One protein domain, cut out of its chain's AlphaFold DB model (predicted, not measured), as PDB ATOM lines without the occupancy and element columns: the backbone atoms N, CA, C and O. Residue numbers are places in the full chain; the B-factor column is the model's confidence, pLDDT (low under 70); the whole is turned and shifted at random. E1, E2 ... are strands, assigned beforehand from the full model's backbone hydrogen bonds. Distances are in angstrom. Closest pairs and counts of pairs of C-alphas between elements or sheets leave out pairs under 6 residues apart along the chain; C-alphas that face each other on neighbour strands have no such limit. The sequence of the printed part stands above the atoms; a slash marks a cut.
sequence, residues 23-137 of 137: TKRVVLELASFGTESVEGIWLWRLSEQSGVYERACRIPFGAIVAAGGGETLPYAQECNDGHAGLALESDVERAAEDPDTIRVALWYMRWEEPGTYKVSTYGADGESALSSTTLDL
ATOM      1  N   THR A  23     165.747 234.859 350.036       90.56
ATOM      2  CA  THR A  23     166.280 233.524 350.338       90.56
ATOM      3  C   THR A  23     167.775 233.483 350.023       90.56
ATOM      4  O   THR A  23     168.184 233.756 348.894       90.56
ATOM      5  N   LYS A  24     168.596 233.131 351.014       93.50
ATOM      6  CA  LYS A  24     170.057 233.002 350.910       93.50
ATOM      7  C   LYS A  24     170.491 231.564 351.150       93.50
ATOM      8  O   LYS A  24     169.816 230.824 351.855       93.50
ATOM      9  N   ARG A  25     171.644 231.176 350.607       94.31
ATOM     10  CA  ARG A  25     172.258 229.872 350.881       94.31
ATOM     11  C   ARG A  25     173.445 230.056 351.823       94.31
ATOM     12  O   ARG A  25     174.391 230.757 351.478       94.31
ATOM     13  N   VAL A  26     173.393 229.419 352.985       95.44
ATOM     14  CA  VAL A  26     174.453 229.403 353.994       95.44
ATOM     15  C   VAL A  26     175.166 228.061 353.907       95.44
ATOM     16  O   VAL A  26     174.562 227.019 354.142       95.44
ATOM     17  N   VAL A  27     176.444 228.076 353.536       96.44
ATOM     18  CA  VAL A  27     177.263 226.861 353.459       96.44
ATOM     19  C   VAL A  27     178.092 226.756 354.727       96.44
ATOM     20  O   VAL A  27     178.804 227.697 355.071       96.44
ATOM     21  N   LEU A  28     177.986 225.622 355.408       95.31
ATOM     22  CA  LEU A  28     178.610 225.381 356.702       95.31
ATOM     23  C   LEU A  28     179.439 224.115 356.647       95.31
ATOM     24  O   LEU A  28     179.039 223.139 356.016       95.31
ATOM     25  N   GLU A  29     180.559 224.147 357.353       95.12
ATOM     26  CA  GLU A  29     181.336 222.975 357.727       95.12
ATOM     27  C   GLU A  29     181.182 222.807 359.240       95.12
ATOM     28  O   GLU A  29     181.437 223.741 360.004       95.12
ATOM     29  N   LEU A  30     180.671 221.656 359.661       94.00
ATOM     30  CA  LEU A  30     180.326 221.350 361.041       94.00
ATOM     31  C   LEU A  30     181.198 220.182 361.491       94.00
ATOM     32  O   LEU A  30     180.923 219.031 361.151       94.00
ATOM     33  N   ALA A  31     182.251 220.497 362.238       90.50
ATOM     34  CA  ALA A  31     183.086 219.495 362.886       90.50
ATOM     35  C   ALA A  31     182.319 218.795 364.019       90.50
ATOM     36  O   ALA A  31     181.439 219.395 364.644       90.50
ATOM     37  N   SER A  32     182.681 217.541 364.302       84.38
ATOM     38  CA  SER A  32     182.114 216.746 365.405       84.38
ATOM     39  C   SER A  32     180.591 216.554 365.342       84.38
ATOM     40  O   SER A  32     179.934 216.342 366.366       84.38
ATOM     41  N   PHE A  33     180.003 216.609 364.144       85.19
ATOM     42  CA  PHE A  33     178.581 216.332 363.957       85.19
ATOM     43  C   PHE A  33     178.275 214.847 364.208       85.19
ATOM     44  O   PHE A  33     177.270 214.511 364.830       85.19
ATOM     45  N   GLY A  34     179.173 213.952 363.774       71.75
ATOM     46  CA  GLY A  34     179.029 212.497 363.933       71.75
ATOM     47  C   GLY A  34     179.057 211.996 365.382       71.75
ATOM     48  O   GLY A  34     178.574 210.901 365.657       71.75
ATOM     49  N   THR A  35     179.536 212.813 366.326       74.50
ATOM     50  CA  THR A  35     179.544 212.489 367.761       74.50
ATOM     51  C   THR A  35     178.303 213.003 368.502       74.50
ATOM     52  O   THR A  35     178.334 213.096 369.724       74.50
ATOM     53  N   GLU A  36     177.240 213.381 367.777       64.12
ATOM     54  CA  GLU A  36     175.946 213.861 368.306       64.12
ATOM     55  C   GLU A  36     176.027 215.127 369.182       64.12
ATOM     56  O   GLU A  36     175.097 215.460 369.910       64.12
ATOM     57  N   SER A  37     177.125 215.882 369.089       81.31
ATOM     58  CA  SER A  37     177.323 217.100 369.891       81.31
ATOM     59  C   SER A  37     176.628 218.341 369.311       81.31
ATOM     60  O   SER A  37     176.484 219.352 370.000       81.31
ATOM     61  N   VAL A  38     176.186 218.278 368.049       93.50
ATOM     62  CA  VAL A  38     175.603 219.411 367.318       93.50
ATOM     63  C   VAL A  38     174.125 219.158 367.041       93.50
ATOM     64  O   VAL A  38     173.764 218.384 366.160       93.50
ATOM     65  N   GLU A  39     173.263 219.872 367.757       95.56
ATOM     66  CA  GLU A  39     171.805 219.841 367.579       95.56
ATOM     67  C   GLU A  39     171.308 220.938 366.628       95.56
ATOM     68  O   GLU A  39     170.161 220.926 366.186       95.56
ATOM     69  N   GLY A  40     172.145 221.930 366.330       96.50
ATOM     70  CA  GLY A  40     171.771 223.053 365.485       96.50
ATOM     71  C   GLY A  40     172.797 224.171 365.489       96.50
ATOM     72  O   GLY A  40     173.904 224.047 366.020       96.50
ATOM     73  N   ILE A  41     172.394 225.296 364.906       97.56
ATOM     74  CA  ILE A  41     173.187 226.524 364.886       97.56
ATOM     75  C   ILE A  41     172.390 227.748 365.328       97.56
ATOM     76  O   ILE A  41     171.173 227.834 365.149       97.56
ATOM     77  N   TRP A  42     173.111 228.734 365.844       97.81
ATOM     78  CA  TRP A  42     172.647 230.106 365.978       97.81
ATOM     79  C   TRP A  42     173.241 230.968 364.872       97.81
ATOM     80  O   TRP A  42     174.451 230.958 364.651       97.81
ATOM     81  N   LEU A  43     172.393 231.763 364.228       97.50
ATOM     82  CA  LEU A  43     172.785 232.921 363.440       97.50
ATOM     83  C   LEU A  43     172.774 234.152 364.341       97.50
ATOM     84  O   LEU A  43     171.758 234.489 364.957       97.50
ATOM     85  N   TRP A  44     173.912 234.829 364.392       97.81
ATOM     86  CA  TRP A  44     174.126 236.033 365.174       97.81
ATOM     87  C   TRP A  44     174.303 237.213 364.239       97.81
ATOM     88  O   TRP A  44     175.197 237.176 363.399       97.81
ATOM     89  N   ARG A  45     173.503 238.261 364.396       97.38
ATOM     90  CA  ARG A  45     173.595 239.483 363.598       97.38
ATOM     91  C   ARG A  45     174.400 240.535 364.346       97.38
ATOM     92  O   ARG A  45     174.242 240.693 365.553       97.38
ATOM     93  N   LEU A  46     175.263 241.258 363.639       98.12
ATOM     94  CA  LEU A  46     175.955 242.409 364.206       98.12
ATOM     95  C   LEU A  46     174.957 243.552 364.421       98.12
ATOM     96  O   LEU A  46     174.386 244.071 363.463       98.12
ATOM     97  N   SER A  47     174.762 243.959 365.672       96.94
ATOM     98  CA  SER A  47     173.967 245.136 366.007       96.94
ATOM     99  C   SER A  47     174.755 246.398 365.672       96.94
ATOM    100  O   SER A  47     175.822 246.647 366.233       96.94
ATOM    101  N   GLU A  48     174.225 247.226 364.773       94.94
ATOM    102  CA  GLU A  48     174.860 248.499 364.397       94.94
ATOM    103  C   GLU A  48     174.895 249.506 365.556       94.94
ATOM    104  O   GLU A  48     175.719 250.416 365.570       94.94
ATOM    105  N   GLN A  49     174.008 249.340 366.542       95.62
ATOM    106  CA  GLN A  49     173.914 250.234 367.696       95.62
ATOM    107  C   GLN A  49     174.950 249.892 368.766       95.62
ATOM    108  O   GLN A  49     175.584 250.790 369.318       95.62
ATOM    109  N   SER A  50     175.105 248.602 369.082       96.56
ATOM    110  CA  SER A  50     175.998 248.140 370.151       96.56
ATOM    111  C   SER A  50     177.378 247.718 369.640       96.56
ATOM    112  O   SER A  50     178.327 247.666 370.421       96.56
ATOM    113  N   GLY A  51     177.512 247.422 368.344       97.12
ATOM    114  CA  GLY A  51     178.715 246.830 367.758       97.12
ATOM    115  C   GLY A  51     178.955 245.381 368.197       97.12
ATOM    116  O   GLY A  51     180.059 244.865 368.023       97.12
ATOM    117  N   VAL A  52     177.950 244.730 368.792       97.81
ATOM    118  CA  VAL A  52     178.030 243.364 369.323       97.81
ATOM    119  C   VAL A  52     177.136 242.433 368.508       97.81
ATOM    120  O   VAL A  52     176.113 242.842 367.962       97.81
ATOM    121  N   TYR A  53     177.540 241.170 368.407       98.12
ATOM    122  CA  TYR A  53     176.732 240.125 367.794       98.12
ATOM    123  C   TYR A  53     175.607 239.684 368.734       98.12
ATOM    124  O   TYR A  53     175.858 239.238 369.853       98.12
ATOM    125  N   GLU A  54     174.372 239.770 368.254       97.31
ATOM    126  CA  GLU A  54     173.150 239.406 368.970       97.31
ATOM    127  C   GLU A  54     172.458 238.246 368.244       97.31
ATOM    128  O   GLU A  54     172.552 238.122 367.023       97.31
ATOM    129  N   ARG A  55     171.778 237.357 368.977       96.19
ATOM    130  CA  ARG A  55     171.070 236.227 368.352       96.19
ATOM    131  C   ARG A  55     169.959 236.759 367.450       96.19
ATOM    132  O   ARG A  55     169.120 237.530 367.910       96.19
ATOM    133  N   ALA A  56     169.933 236.303 366.205       95.00
ATOM    134  CA  ALA A  56     168.892 236.639 365.240       95.00
ATOM    135  C   ALA A  56     167.949 235.452 365.023       95.00
ATOM    136  O   ALA A  56     166.743 235.566 365.246       95.00
ATOM    137  N   CYS A  57     168.508 234.296 364.653       96.19
ATOM    138  CA  CYS A  57     167.731 233.092 364.382       96.19
ATOM    139  C   CYS A  57     168.447 231.831 364.860       96.19
ATOM    140  O   CYS A  57     169.672 231.728 364.803       96.19
ATOM    141  N   ARG A  58     167.665 230.851 365.287       97.25
ATOM    142  CA  ARG A  58     168.067 229.475 365.544       97.25
ATOM    143  C   ARG A  58     167.745 228.628 364.322       97.25
ATOM    144  O   ARG A  58     166.716 228.830 363.683       97.25
ATOM    145  N   ILE A  59     168.591 227.657 364.015       97.81
ATOM    146  CA  ILE A  59     168.290 226.615 363.036       97.81
ATOM    147  C   ILE A  59     168.557 225.266 363.711       97.81
ATOM    148  O   ILE A  59     169.711 224.834 363.759       97.81
ATOM    149  N   PRO A  60     167.543 224.641 364.338       97.25
ATOM    150  CA  PRO A  60     167.625 223.250 364.772       97.25
ATOM    151  C   PRO A  60     167.802 222.287 363.606       97.25
ATOM    152  O   PRO A  60     167.185 222.433 362.547       97.25
ATOM    153  N   PHE A  61     168.625 221.276 363.847       96.94
ATOM    154  CA  PHE A  61     168.825 220.136 362.976       96.94
ATOM    155  C   PHE A  61     168.015 218.938 363.475       96.94
ATOM    156  O   PHE A  61     167.865 218.710 364.674       96.94
ATOM    157  N   GLY A  62     167.467 218.176 362.534       95.31
ATOM    158  CA  GLY A  62     166.899 216.860 362.783       95.31
ATOM    159  C   GLY A  62     167.963 215.766 362.708       95.31
ATOM    160  O   GLY A  62     169.136 216.019 362.443       95.31
ATOM    161  N   ALA A  63     167.533 214.519 362.897       93.06
ATOM    162  CA  ALA A  63     168.393 213.367 362.658       93.06
ATOM    163  C   ALA A  63     168.710 213.228 361.161       93.06
ATOM    164  O   ALA A  63     167.823 213.417 360.325       93.06
ATOM    165  N   ILE A  64     169.950 212.855 360.832       93.56
ATOM    166  CA  ILE A  64     170.332 212.528 359.454       93.56
ATOM    167  C   ILE A  64     169.481 211.361 358.943       93.56
ATOM    168  O   ILE A  64     169.279 210.363 359.639       93.56
ATOM    169  N   VAL A  65     169.019 211.475 357.699       93.94
ATOM    170  CA  VAL A  65     168.236 210.450 357.011       93.94
ATOM    171  C   VAL A  65     169.000 209.966 355.783       93.94
ATOM    172  O   VAL A  65     169.468 210.762 354.976       93.94
ATOM    173  N   ALA A  66     169.112 208.649 355.605       92.31
ATOM    174  CA  ALA A  66     169.633 208.081 354.365       92.31
ATOM    175  C   ALA A  66     168.550 208.134 353.273       92.31
ATOM    176  O   ALA A  66     167.487 207.524 353.418       92.31
ATOM    177  N   ALA A  67     168.817 208.830 352.168       86.75
ATOM    178  CA  ALA A  67     167.875 209.013 351.068       86.75
ATOM    179  C   ALA A  67     168.586 208.942 349.710       86.75
ATOM    180  O   ALA A  67     169.618 209.568 349.493       86.75
ATOM    181  N   GLY A  68     168.039 208.161 348.770       78.94
ATOM    182  CA  GLY A  68     168.469 208.190 347.364       78.94
ATOM    183  C   GLY A  68     169.939 207.831 347.086       78.94
ATOM    184  O   GLY A  68     170.438 208.171 346.019       78.94
ATOM    185  N   GLY A  69     170.626 207.147 348.007       88.12
ATOM    186  CA  GLY A  69     172.058 206.838 347.890       88.12
ATOM    187  C   GLY A  69     172.993 207.866 348.540       88.12
ATOM    188  O   GLY A  69     174.205 207.726 348.403       88.12
ATOM    189  N   GLY A  70     172.447 208.854 349.257       93.62
ATOM    190  CA  GLY A  70     173.183 209.800 350.093       93.62
ATOM    191  C   GLY A  70     172.524 209.995 351.461       93.62
ATOM    192  O   GLY A  70     171.645 209.228 351.865       93.62
ATOM    193  N   GLU A  71     172.963 211.029 352.168       95.56
ATOM    194  CA  GLU A  71     172.442 211.448 353.468       95.56
ATOM    195  C   GLU A  71     171.861 212.860 353.352       95.56
ATOM    196  O   GLU A  71     172.440 213.719 352.686       95.56
ATOM    197  N   THR A  72     170.735 213.110 354.016       96.94
ATOM    198  CA  THR A  72     170.153 214.444 354.152       96.94
ATOM    199  C   THR A  72     170.011 214.834 355.615       96.94
ATOM    200  O   THR A  72     169.843 213.988 356.496       96.94
ATOM    201  N   LEU A  73     170.085 216.137 355.875       96.81
ATOM    202  CA  LEU A  73     169.894 216.746 357.182       96.81
ATOM    203  C   LEU A  73     168.621 217.602 357.169       96.81
ATOM    204  O   LEU A  73     168.618 218.663 356.533       96.81
ATOM    205  N   PRO A  74     167.547 217.180 357.857       97.50
ATOM    206  CA  PRO A  74     166.368 218.009 358.063       97.50
ATOM    207  C   PRO A  74     166.689 219.206 358.960       97.50
ATOM    208  O   PRO A  74     167.459 219.085 359.911       97.50
ATOM    209  N   TYR A  75     166.077 220.356 358.700       97.69
ATOM    210  CA  TYR A  75     166.192 221.545 359.543       97.69
ATOM    211  C   TYR A  75     164.997 222.482 359.358       97.69
ATOM    212  O   TYR A  75     164.254 222.401 358.378       97.69
ATOM    213  N   ALA A  76     164.821 223.399 360.306       96.94
ATOM    214  CA  ALA A  76     163.870 224.499 360.199       96.94
ATOM    215  C   ALA A  76     164.463 225.751 360.848       96.94
ATOM    216  O   ALA A  76     165.280 225.652 361.755       96.94
ATOM    217  N   GLN A  77     164.073 226.928 360.371       96.19
ATOM    218  CA  GLN A  77     164.542 228.205 360.911       96.19
ATOM    219  C   GLN A  77     163.539 228.765 361.926       96.19
ATOM    220  O   GLN A  77     162.338 228.757 361.675       96.19
ATOM    221  N   GLU A  78     164.034 229.309 363.032       96.12
ATOM    222  CA  GLU A  78     163.251 229.939 364.099       96.12
ATOM    223  C   GLU A  78     163.891 231.293 364.441       96.12
ATOM    224  O   GLU A  78     164.989 231.336 364.992       96.12
ATOM    225  N   CYS A  79     163.256 232.413 364.099       94.06
ATOM    226  CA  CYS A  79     163.809 233.746 364.354       94.06
ATOM    227  C   CYS A  79     163.184 234.426 365.572       94.06
ATOM    228  O   CYS A  79     162.027 234.196 365.926       94.06
ATOM    229  N   ASN A  80     163.960 235.303 366.210       89.19
ATOM    230  CA  ASN A  80     163.555 236.000 367.435       89.19
ATOM    231  C   ASN A  80     162.408 237.001 367.228       89.19
ATOM    232  O   ASN A  80     161.758 237.403 368.191       89.19
ATOM    233  N   ASP A  81     162.140 237.391 365.985       84.94
ATOM    234  CA  ASP A  81     161.017 238.241 365.590       84.94
ATOM    235  C   ASP A  81     159.690 237.469 365.437       84.94
ATOM    236  O   ASP A  81     158.662 238.056 365.098       84.94
ATOM    237  N   GLY A  82     159.695 236.160 365.718       85.81
ATOM    238  CA  GLY A  82     158.527 235.289 365.645       85.81
ATOM    239  C   GLY A  82     158.295 234.661 364.270       85.81
ATOM    240  O   GLY A  82     157.342 233.893 364.123       85.81
ATOM    241  N   HIS A  83     159.141 234.940 363.272       88.38
ATOM    242  CA  HIS A  83     159.081 234.237 361.994       88.38
ATOM    243  C   HIS A  83     159.691 232.835 362.107       88.38
ATOM    244  O   HIS A  83     160.742 232.628 362.715       88.38
ATOM    245  N   ALA A  84     159.036 231.869 361.467       88.62
ATOM    246  CA  ALA A  84     159.537 230.512 361.305       88.62
ATOM    247  C   ALA A  84     159.701 230.195 359.814       88.62
ATOM    248  O   ALA A  84     158.862 230.562 358.988       88.62
ATOM    249  N   GLY A  85     160.797 229.522 359.478       86.75
ATOM    250  CA  GLY A  85     161.055 229.015 358.137       86.75
ATOM    251  C   GLY A  85     160.276 227.745 357.832       86.75
ATOM    252  O   GLY A  85     159.602 227.161 358.679       86.75
ATOM    253  N   LEU A  86     160.390 227.312 356.582       91.44
ATOM    254  CA  LEU A  86     159.875 226.020 356.146       91.44
ATOM    255  C   LEU A  86     160.743 224.889 356.716       91.44
ATOM    256  O   LEU A  86     161.940 225.072 356.937       91.44
ATOM    257  N   ALA A  87     160.144 223.713 356.913       96.31
ATOM    258  CA  ALA A  87     160.910 222.491 357.117       96.31
ATOM    259  C   ALA A  87     161.599 222.131 355.797       96.31
ATOM    260  O   ALA A  87     160.932 221.962 354.772       96.31
ATOM    261  N   LEU A  88     162.924 222.069 355.820       96.56
ATOM    262  CA  LEU A  88     163.773 221.854 354.657       96.56
ATOM    263  C   LEU A  88     164.764 220.728 354.934       96.56
ATOM    264  O   LEU A  88     164.968 220.316 356.073       96.56
ATOM    265  N   GLU A  89     165.401 220.251 353.872       97.06
ATOM    266  CA  GLU A  89     166.466 219.258 353.935       97.06
ATOM    267  C   GLU A  89     167.685 219.790 353.180       97.06
ATOM    268  O   GLU A  89     167.557 220.559 352.220       97.06
ATOM    269  N   SER A  90     168.875 219.433 353.651       97.44
ATOM    270  CA  SER A  90     170.142 219.721 352.977       97.44
ATOM    271  C   SER A  90     170.887 218.420 352.740       97.44
ATOM    272  O   SER A  90     170.915 217.574 353.631       97.44
ATOM    273  N   ASP A  91     171.500 218.267 351.572       97.19
ATOM    274  CA  ASP A  91     172.414 217.153 351.333       97.19
ATOM    275  C   ASP A  91     173.611 217.253 352.287       97.19
ATOM    276  O   ASP A  91     174.141 218.342 352.538       97.19
ATOM    277  N   VAL A  92     174.026 216.107 352.820       96.50
ATOM    278  CA  VAL A  92     175.180 215.976 353.709       96.50
ATOM    279  C   VAL A  92     176.374 215.480 352.904       96.50
ATOM    280  O   VAL A  92     176.366 214.376 352.361       96.50
ATOM    281  N   GLU A  93     177.433 216.281 352.872       96.69
ATOM    282  CA  GLU A  93     178.734 215.879 352.341       96.69
ATOM    283  C   GLU A  93     179.696 215.645 353.509       96.69
ATOM    284  O   GLU A  93     180.050 216.582 354.219       96.69
ATOM    285  N   ARG A  94     180.135 214.404 353.736       94.38
ATOM    286  CA  ARG A  94     181.144 214.102 354.767       94.38
ATOM    287  C   ARG A  94     182.548 214.412 354.257       94.38
ATOM    288  O   ARG A  94     182.872 214.072 353.117       94.38
ATOM    289  N   ALA A  95     183.386 215.020 355.095       93.75
ATOM    290  CA  ALA A  95     184.799 215.198 354.774       93.75
ATOM    291  C   ALA A  95     185.490 213.825 354.671       93.75
ATOM    292  O   ALA A  95     185.180 212.892 355.413       93.75
ATOM    293  N   ALA A  96     186.412 213.676 353.717       93.00
ATOM    294  CA  ALA A  96     187.023 212.377 353.420       93.00
ATOM    295  C   ALA A  96     188.035 211.953 354.495       93.00
ATOM    296  O   ALA A  96     188.191 210.766 354.781       93.00
ATOM    297  N   GLU A  97     188.736 212.928 355.067       93.75
ATOM    298  CA  GLU A  97     189.725 212.766 356.127       93.75
ATOM    299  C   GLU A  97     189.108 212.608 357.523       93.75
ATOM    300  O   GLU A  97     189.740 212.012 358.393       93.75
ATOM    301  N   ASP A  98     187.889 213.115 357.721       92.25
ATOM    302  CA  ASP A  98     187.160 213.073 358.985       92.25
ATOM    303  C   ASP A  98     185.645 212.938 358.730       92.25
ATOM    304  O   ASP A  98     184.967 213.938 358.476       92.25
ATOM    305  N   PRO A  99     185.084 211.718 358.797       90.00
ATOM    306  CA  PRO A  99     183.675 211.488 358.494       90.00
ATOM    307  C   PRO A  99     182.713 212.103 359.523       90.00
ATOM    308  O   PRO A  99     181.511 212.172 359.241       90.00
ATOM    309  N   ASP A 100     183.205 212.552 360.684       91.56
ATOM    310  CA  ASP A 100     182.402 213.258 361.687       91.56
ATOM    311  C   ASP A 100     182.240 214.746 361.357       91.56
ATOM    312  O   ASP A 100     181.359 215.408 361.916       91.56
ATOM    313  N   THR A 101     183.043 215.260 360.424       93.50
ATOM    314  CA  THR A 101     182.891 216.595 359.858       93.50
ATOM    315  C   THR A 101     181.976 216.539 358.638       93.50
ATOM    316  O   THR A 101     182.243 215.829 357.663       93.50
ATOM    317  N   ILE A 102     180.888 217.311 358.675       95.38
ATOM    318  CA  ILE A 102     179.953 217.426 357.552       95.38
ATOM    319  C   ILE A 102     179.968 218.815 356.940       95.38
ATOM    320  O   ILE A 102     180.148 219.821 357.624       95.38
ATOM    321  N   ARG A 103     179.674 218.875 355.649       96.94
ATOM    322  CA  ARG A 103     179.347 220.088 354.927       96.94
ATOM    323  C   ARG A 103     177.884 220.047 354.516       96.94
ATOM    324  O   ARG A 103     177.420 219.080 353.917       96.94
ATOM    325  N   VAL A 104     177.174 221.119 354.840       97.00
ATOM    326  CA  VAL A 104     175.758 221.304 354.509       97.00
ATOM    327  C   VAL A 104     175.546 222.679 353.908       97.00
ATOM    328  O   VAL A 104     176.303 223.624 354.153       97.00
ATOM    329  N   ALA A 105     174.499 222.804 353.105       97.44
ATOM    330  CA  ALA A 105     174.139 224.056 352.473       97.44
ATOM    331  C   ALA A 105     172.667 224.368 352.742       97.44
ATOM    332  O   ALA A 105     171.766 223.842 352.084       97.44
ATOM    333  N   LEU A 106     172.446 225.221 353.732       97.25
ATOM    334  CA  LEU A 106     171.138 225.549 354.272       97.25
ATOM    335  C   LEU A 106     170.540 226.731 353.515       97.25
ATOM    336  O   LEU A 106     171.230 227.702 353.210       97.25
ATOM    337  N   TRP A 107     169.249 226.675 353.236       96.06
ATOM    338  CA  TRP A 107     168.482 227.829 352.804       96.06
ATOM    339  C   TRP A 107     168.038 228.620 354.032       96.06
ATOM    340  O   TRP A 107     167.437 228.079 354.956       96.06
ATOM    341  N   TYR A 108     168.343 229.910 354.023       94.25
ATOM    342  CA  TYR A 108     167.991 230.878 355.048       94.25
ATOM    343  C   TYR A 108     167.004 231.886 354.464       94.25
ATOM    344  O   TYR A 108     167.260 232.481 353.415       94.25
ATOM    345  N   MET A 109     165.870 232.067 355.134       93.25
ATOM    346  CA  MET A 109     164.840 233.030 354.755       93.25
ATOM    347  C   MET A 109     165.041 234.301 355.583       93.25
ATOM    348  O   MET A 109     164.808 234.301 356.788       93.25
ATOM    349  N   ARG A 110     165.501 235.391 354.968       90.44
ATOM    350  CA  ARG A 110     165.715 236.668 355.659       90.44
ATOM    351  C   ARG A 110     164.452 237.526 355.570       90.44
ATOM    352  O   ARG A 110     164.061 237.951 354.478       90.44
ATOM    353  N   TRP A 111     163.829 237.788 356.718       87.12
ATOM    354  CA  TRP A 111     162.710 238.738 356.850       87.12
ATOM    355  C   TRP A 111     163.149 240.129 357.302       87.12
ATOM    356  O   TRP A 111     162.434 241.100 357.072       87.12
ATOM    357  N   GLU A 112     164.329 240.226 357.909       87.56
ATOM    358  CA  GLU A 112     164.943 241.485 358.309       87.56
ATOM    359  C   GLU A 112     165.779 242.122 357.184       87.56
ATOM    360  O   GLU A 112     166.018 241.532 356.122       87.56
ATOM    361  N   GLU A 113     166.219 243.357 357.427       90.12
ATOM    362  CA  GLU A 113     167.165 244.056 356.557       90.12
ATOM    363  C   GLU A 113     168.494 243.292 356.445       90.12
ATOM    364  O   GLU A 113     168.889 242.621 357.405       90.12
ATOM    365  N   PRO A 114     169.216 243.427 355.316       93.00
ATOM    366  CA  PRO A 114     170.544 242.851 355.167       93.00
ATOM    367  C   PRO A 114     171.481 243.185 356.330       93.00
ATOM    368  O   PRO A 114     171.360 244.225 356.989       93.00
ATOM    369  N   GLY A 115     172.454 242.315 356.575       94.81
ATOM    370  CA  GLY A 115     173.450 242.575 357.606       94.81
ATOM    371  C   GLY A 115     174.605 241.594 357.612       94.81
ATOM    372  O   GLY A 115     174.664 240.650 356.827       94.81
ATOM    373  N   THR A 116     175.529 241.829 358.540       97.69
ATOM    374  CA  THR A 116     176.671 240.949 358.772       97.69
ATOM    375  C   THR A 116     176.353 239.967 359.891       97.69
ATOM    376  O   THR A 116     175.990 240.365 360.999       97.69
ATOM    377  N   TYR A 117     176.556 238.682 359.616       97.75
ATOM    378  CA  TYR A 117     176.243 237.589 360.523       97.75
ATOM    379  C   TYR A 117     177.467 236.745 360.860       97.75
ATOM    380  O   TYR A 117     178.448 236.692 360.115       97.75
ATOM    381  N   LYS A 118     177.374 236.052 361.990       98.12
ATOM    382  CA  LYS A 118     178.249 234.955 362.403       98.12
ATOM    383  C   LYS A 118     177.417 233.756 362.825       98.12
ATOM    384  O   LYS A 118     176.223 233.884 363.087       98.12
ATOM    385  N   VAL A 119     178.060 232.599 362.900       97.81
ATOM    386  CA  VAL A 119     177.409 231.337 363.259       97.81
ATOM    387  C   VAL A 119     178.078 230.754 364.495       97.81
ATOM    388  O   VAL A 119     179.296 230.833 364.618       97.81
ATOM    389  N   SER A 120     177.310 230.146 365.390       97.19
ATOM    390  CA  SER A 120     177.833 229.168 366.352       97.19
ATOM    391  C   SER A 120     176.995 227.898 366.298       97.19
ATOM    392  O   SER A 120     175.827 227.940 365.913       97.19
ATOM    393  N   THR A 121     177.582 226.770 366.675       96.44
ATOM    394  CA  THR A 121     176.837 225.528 366.924       96.44
ATOM    395  C   THR A 121     176.312 225.506 368.355       96.44
ATOM    396  O   THR A 121     176.871 226.156 369.242       96.44
ATOM    397  N   TYR A 122     175.247 224.745 368.582       95.94
ATOM    398  CA  TYR A 122     174.781 224.398 369.919       95.94
ATOM    399  C   TYR A 122     174.406 222.916 369.993       95.94
ATOM    400  O   TYR A 122     174.075 222.305 368.974       95.94
ATOM    401  N   GLY A 123     174.412 222.365 371.202       94.12
ATOM    402  CA  GLY A 123     173.888 221.038 371.513       94.12
ATOM    403  C   GLY A 123     173.941 220.749 373.011       94.12
ATOM    404  O   GLY A 123     174.039 221.675 373.823       94.12
ATOM    405  N   ALA A 124     173.902 219.468 373.380       90.94
ATOM    406  CA  ALA A 124     173.900 219.028 374.776       90.94
ATOM    407  C   ALA A 124     175.117 219.522 375.588       90.94
ATOM    408  O   ALA A 124     174.989 219.806 376.779       90.94
ATOM    409  N   ASP A 125     176.274 219.683 374.938       89.50
ATOM    410  CA  ASP A 125     177.522 220.140 375.567       89.50
ATOM    411  C   ASP A 125     177.633 221.675 375.682       89.50
ATOM    412  O   ASP A 125     178.614 222.200 376.213       89.50
ATOM    413  N   GLY A 126     176.624 222.412 375.207       92.56
ATOM    414  CA  GLY A 126     176.576 223.872 375.213       92.56
ATOM    415  C   GLY A 126     176.724 224.483 373.822       92.56
ATOM    416  O   GLY A 126     176.337 223.893 372.816       92.56
ATOM    417  N   GLU A 127     177.239 225.711 373.768       94.31
ATOM    418  CA  GLU A 127     177.425 226.467 372.524       94.31
ATOM    419  C   GLU A 127     178.913 226.613 372.203       94.31
ATOM    420  O   GLU A 127     179.729 226.863 373.095       94.31
ATOM    421  N   SER A 128     179.272 226.490 370.925       94.38
ATOM    422  CA  SER A 128     180.631 226.782 370.471       94.38
ATOM    423  C   SER A 128     180.885 228.289 370.364       94.38
ATOM    424  O   SER A 128     179.977 229.121 370.455       94.38
ATOM    425  N   ALA A 129     182.152 228.660 370.166       95.62
ATOM    426  CA  ALA A 129     182.514 230.038 369.860       95.62
ATOM    427  C   ALA A 129     181.909 230.493 368.518       95.62
ATOM    428  O   ALA A 129     181.668 229.686 367.621       95.62
ATOM    429  N   LEU A 130     181.718 231.806 368.358       96.81
ATOM    430  CA  LEU A 130     181.324 232.379 367.070       96.81
ATOM    431  C   LEU A 130     182.358 232.063 365.985       96.81
ATOM    432  O   LEU A 130     183.567 232.113 366.226       96.81
ATOM    433  N   SER A 131     181.870 231.850 364.766       96.56
ATOM    434  CA  SER A 131     182.685 231.652 363.574       96.56
ATOM    435  C   SER A 131     183.724 232.764 363.400       96.56
ATOM    436  O   SER A 131     183.492 233.954 363.671       96.56
ATOM    437  N   SER A 132     184.906 232.387 362.914       95.19
ATOM    438  CA  SER A 132     185.951 233.348 362.545       95.19
ATOM    439  C   SER A 132     185.560 234.155 361.301       95.19
ATOM    440  O   SER A 132     185.925 235.324 361.195       95.19
ATOM    441  N   THR A 133     184.769 233.558 360.408       94.38
ATOM    442  CA  THR A 133     184.230 234.167 359.190       94.38
ATOM    443  C   THR A 133     182.892 234.857 359.434       94.38
ATOM    444  O   THR A 133     182.174 234.547 360.390       94.38
ATOM    445  N   THR A 134     182.565 235.799 358.553       96.75
ATOM    446  CA  THR A 134     181.278 236.497 358.517       96.75
ATOM    447  C   THR A 134     180.488 236.122 357.272       96.75
ATOM    448  O   THR A 134     181.059 235.734 356.253       96.75
ATOM    449  N   LEU A 135     179.170 236.266 357.362       95.94
ATOM    450  CA  LEU A 135     178.231 236.090 356.263       95.94
ATOM    451  C   LEU A 135     177.520 237.420 356.009       95.94
ATOM    452  O   LEU A 135     177.061 238.043 356.962       95.94
ATOM    453  N   ASP A 136     177.390 237.822 354.749       95.12
ATOM    454  CA  ASP A 136     176.542 238.951 354.362       95.12
ATOM    455  C   ASP A 136     175.204 238.388 353.890       95.12
ATOM    456  O   ASP A 136     175.072 237.926 352.748       95.12
ATOM    457  N   LEU A 137     174.248 238.330 354.820       91.00
ATOM    458  CA  LEU A 137     172.954 237.694 354.590       91.00
ATOM    459  C   LEU A 137     171.877 238.691 354.282       91.00
ATOM    460  O   LEU A 137     171.837 239.817 354.826       91.00
TER     461      LEU A 137
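What this domain is: This is residues 23 to 137 of the 137 residues of an uncharacterized protein of Proteobacteria bacterium (UniProt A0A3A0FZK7). What is the overall shape? Two strongly twisted sheets, E1 E7 E6 E5 E4 and E3 E2 E8, make a loose sandwich, only partly face to face and with their strands crossed, and the E4 and E5 end of the larger sheet reaches past the smaller one. The link 76 to 87 runs along one side of it, pairing at 78 to 79 with E3, and the tail 124 to 137 pairs with E8. What is it made of? The 115 printed residues hold eight named strands, E1 to E8 in chain order, in two antiparallel sheets and no named helix; the class is all strand, though under half of the residues are in named strands. It is compact, with a radius of gyration of the C-alphas of 14.1 A, yet elongated, spanning 46 by 27 by 23 A.

How they stand to each other: How is the larger sheet ordered? It runs E1, residues 23 to 30, E7, 102 to 110, E6, 88 to 94, E5, 70 to 75, and E4, 65 to 67. E4 E5 E6 E7 form a meander, each strand the antiparallel neighbour of the one before. Which backbone atoms pair there? Within hydrogen-bond range are N 26 and O 106 of E1 and E7, 2.8 A, N 103 and O 93 of E7 and E6, 2.7 A, N 73 and O 90 of E6 and E5, 2.8 A, and N 72 and O 65 of E5 and E4, 2.8 A. The pairing of E6 is staggered: residues 88 to 92 with E5, 93 to 94 with E7. How is the smaller sheet built? E2, residues 40 to 46, is its inner strand, antiparallel to E3, 53 to 60, with N 43 and O 57 at 2.8 A, and to E8, 116 to 123, with N 42 and O 120 at 2.8 A. E2 and E3 are a hairpin, and E3 bends by 58 degrees at residue 56. Where do the sheets come closest? The closest C-alphas of E3 and E5, Pro 60 and Tyr 75, are 5.7 A apart; E1 and E8 are only just apart, at 8.0 A.

Where its parts are: Where does the first strand begin? C-alpha 23 of E1 is at (166.280, 233.524, 350.338), and E1 is 21.4 A long from first to last C-alpha. How long are the others? E7 measures 24.0 A, E8 23.8 A, E2 19.8 A, E3 19.4 A, E6 19.0 A, E5 16.6 A and E4 6.1 A. Where does the last strand end? C-alpha 123 of E8 is at (173.888, 221.038, 371.513).

The domain as a whole: How far does it reach? The two C-alphas farthest apart, those of Gln 49 and Gly 69, are 47.7 A apart. Is anything cut, long or uncertain? The printed part has no cut, and the link E5 to E6 is long, with 12 residues. Mean pLDDT of the printed part is 93.5, with residue 36 under 70.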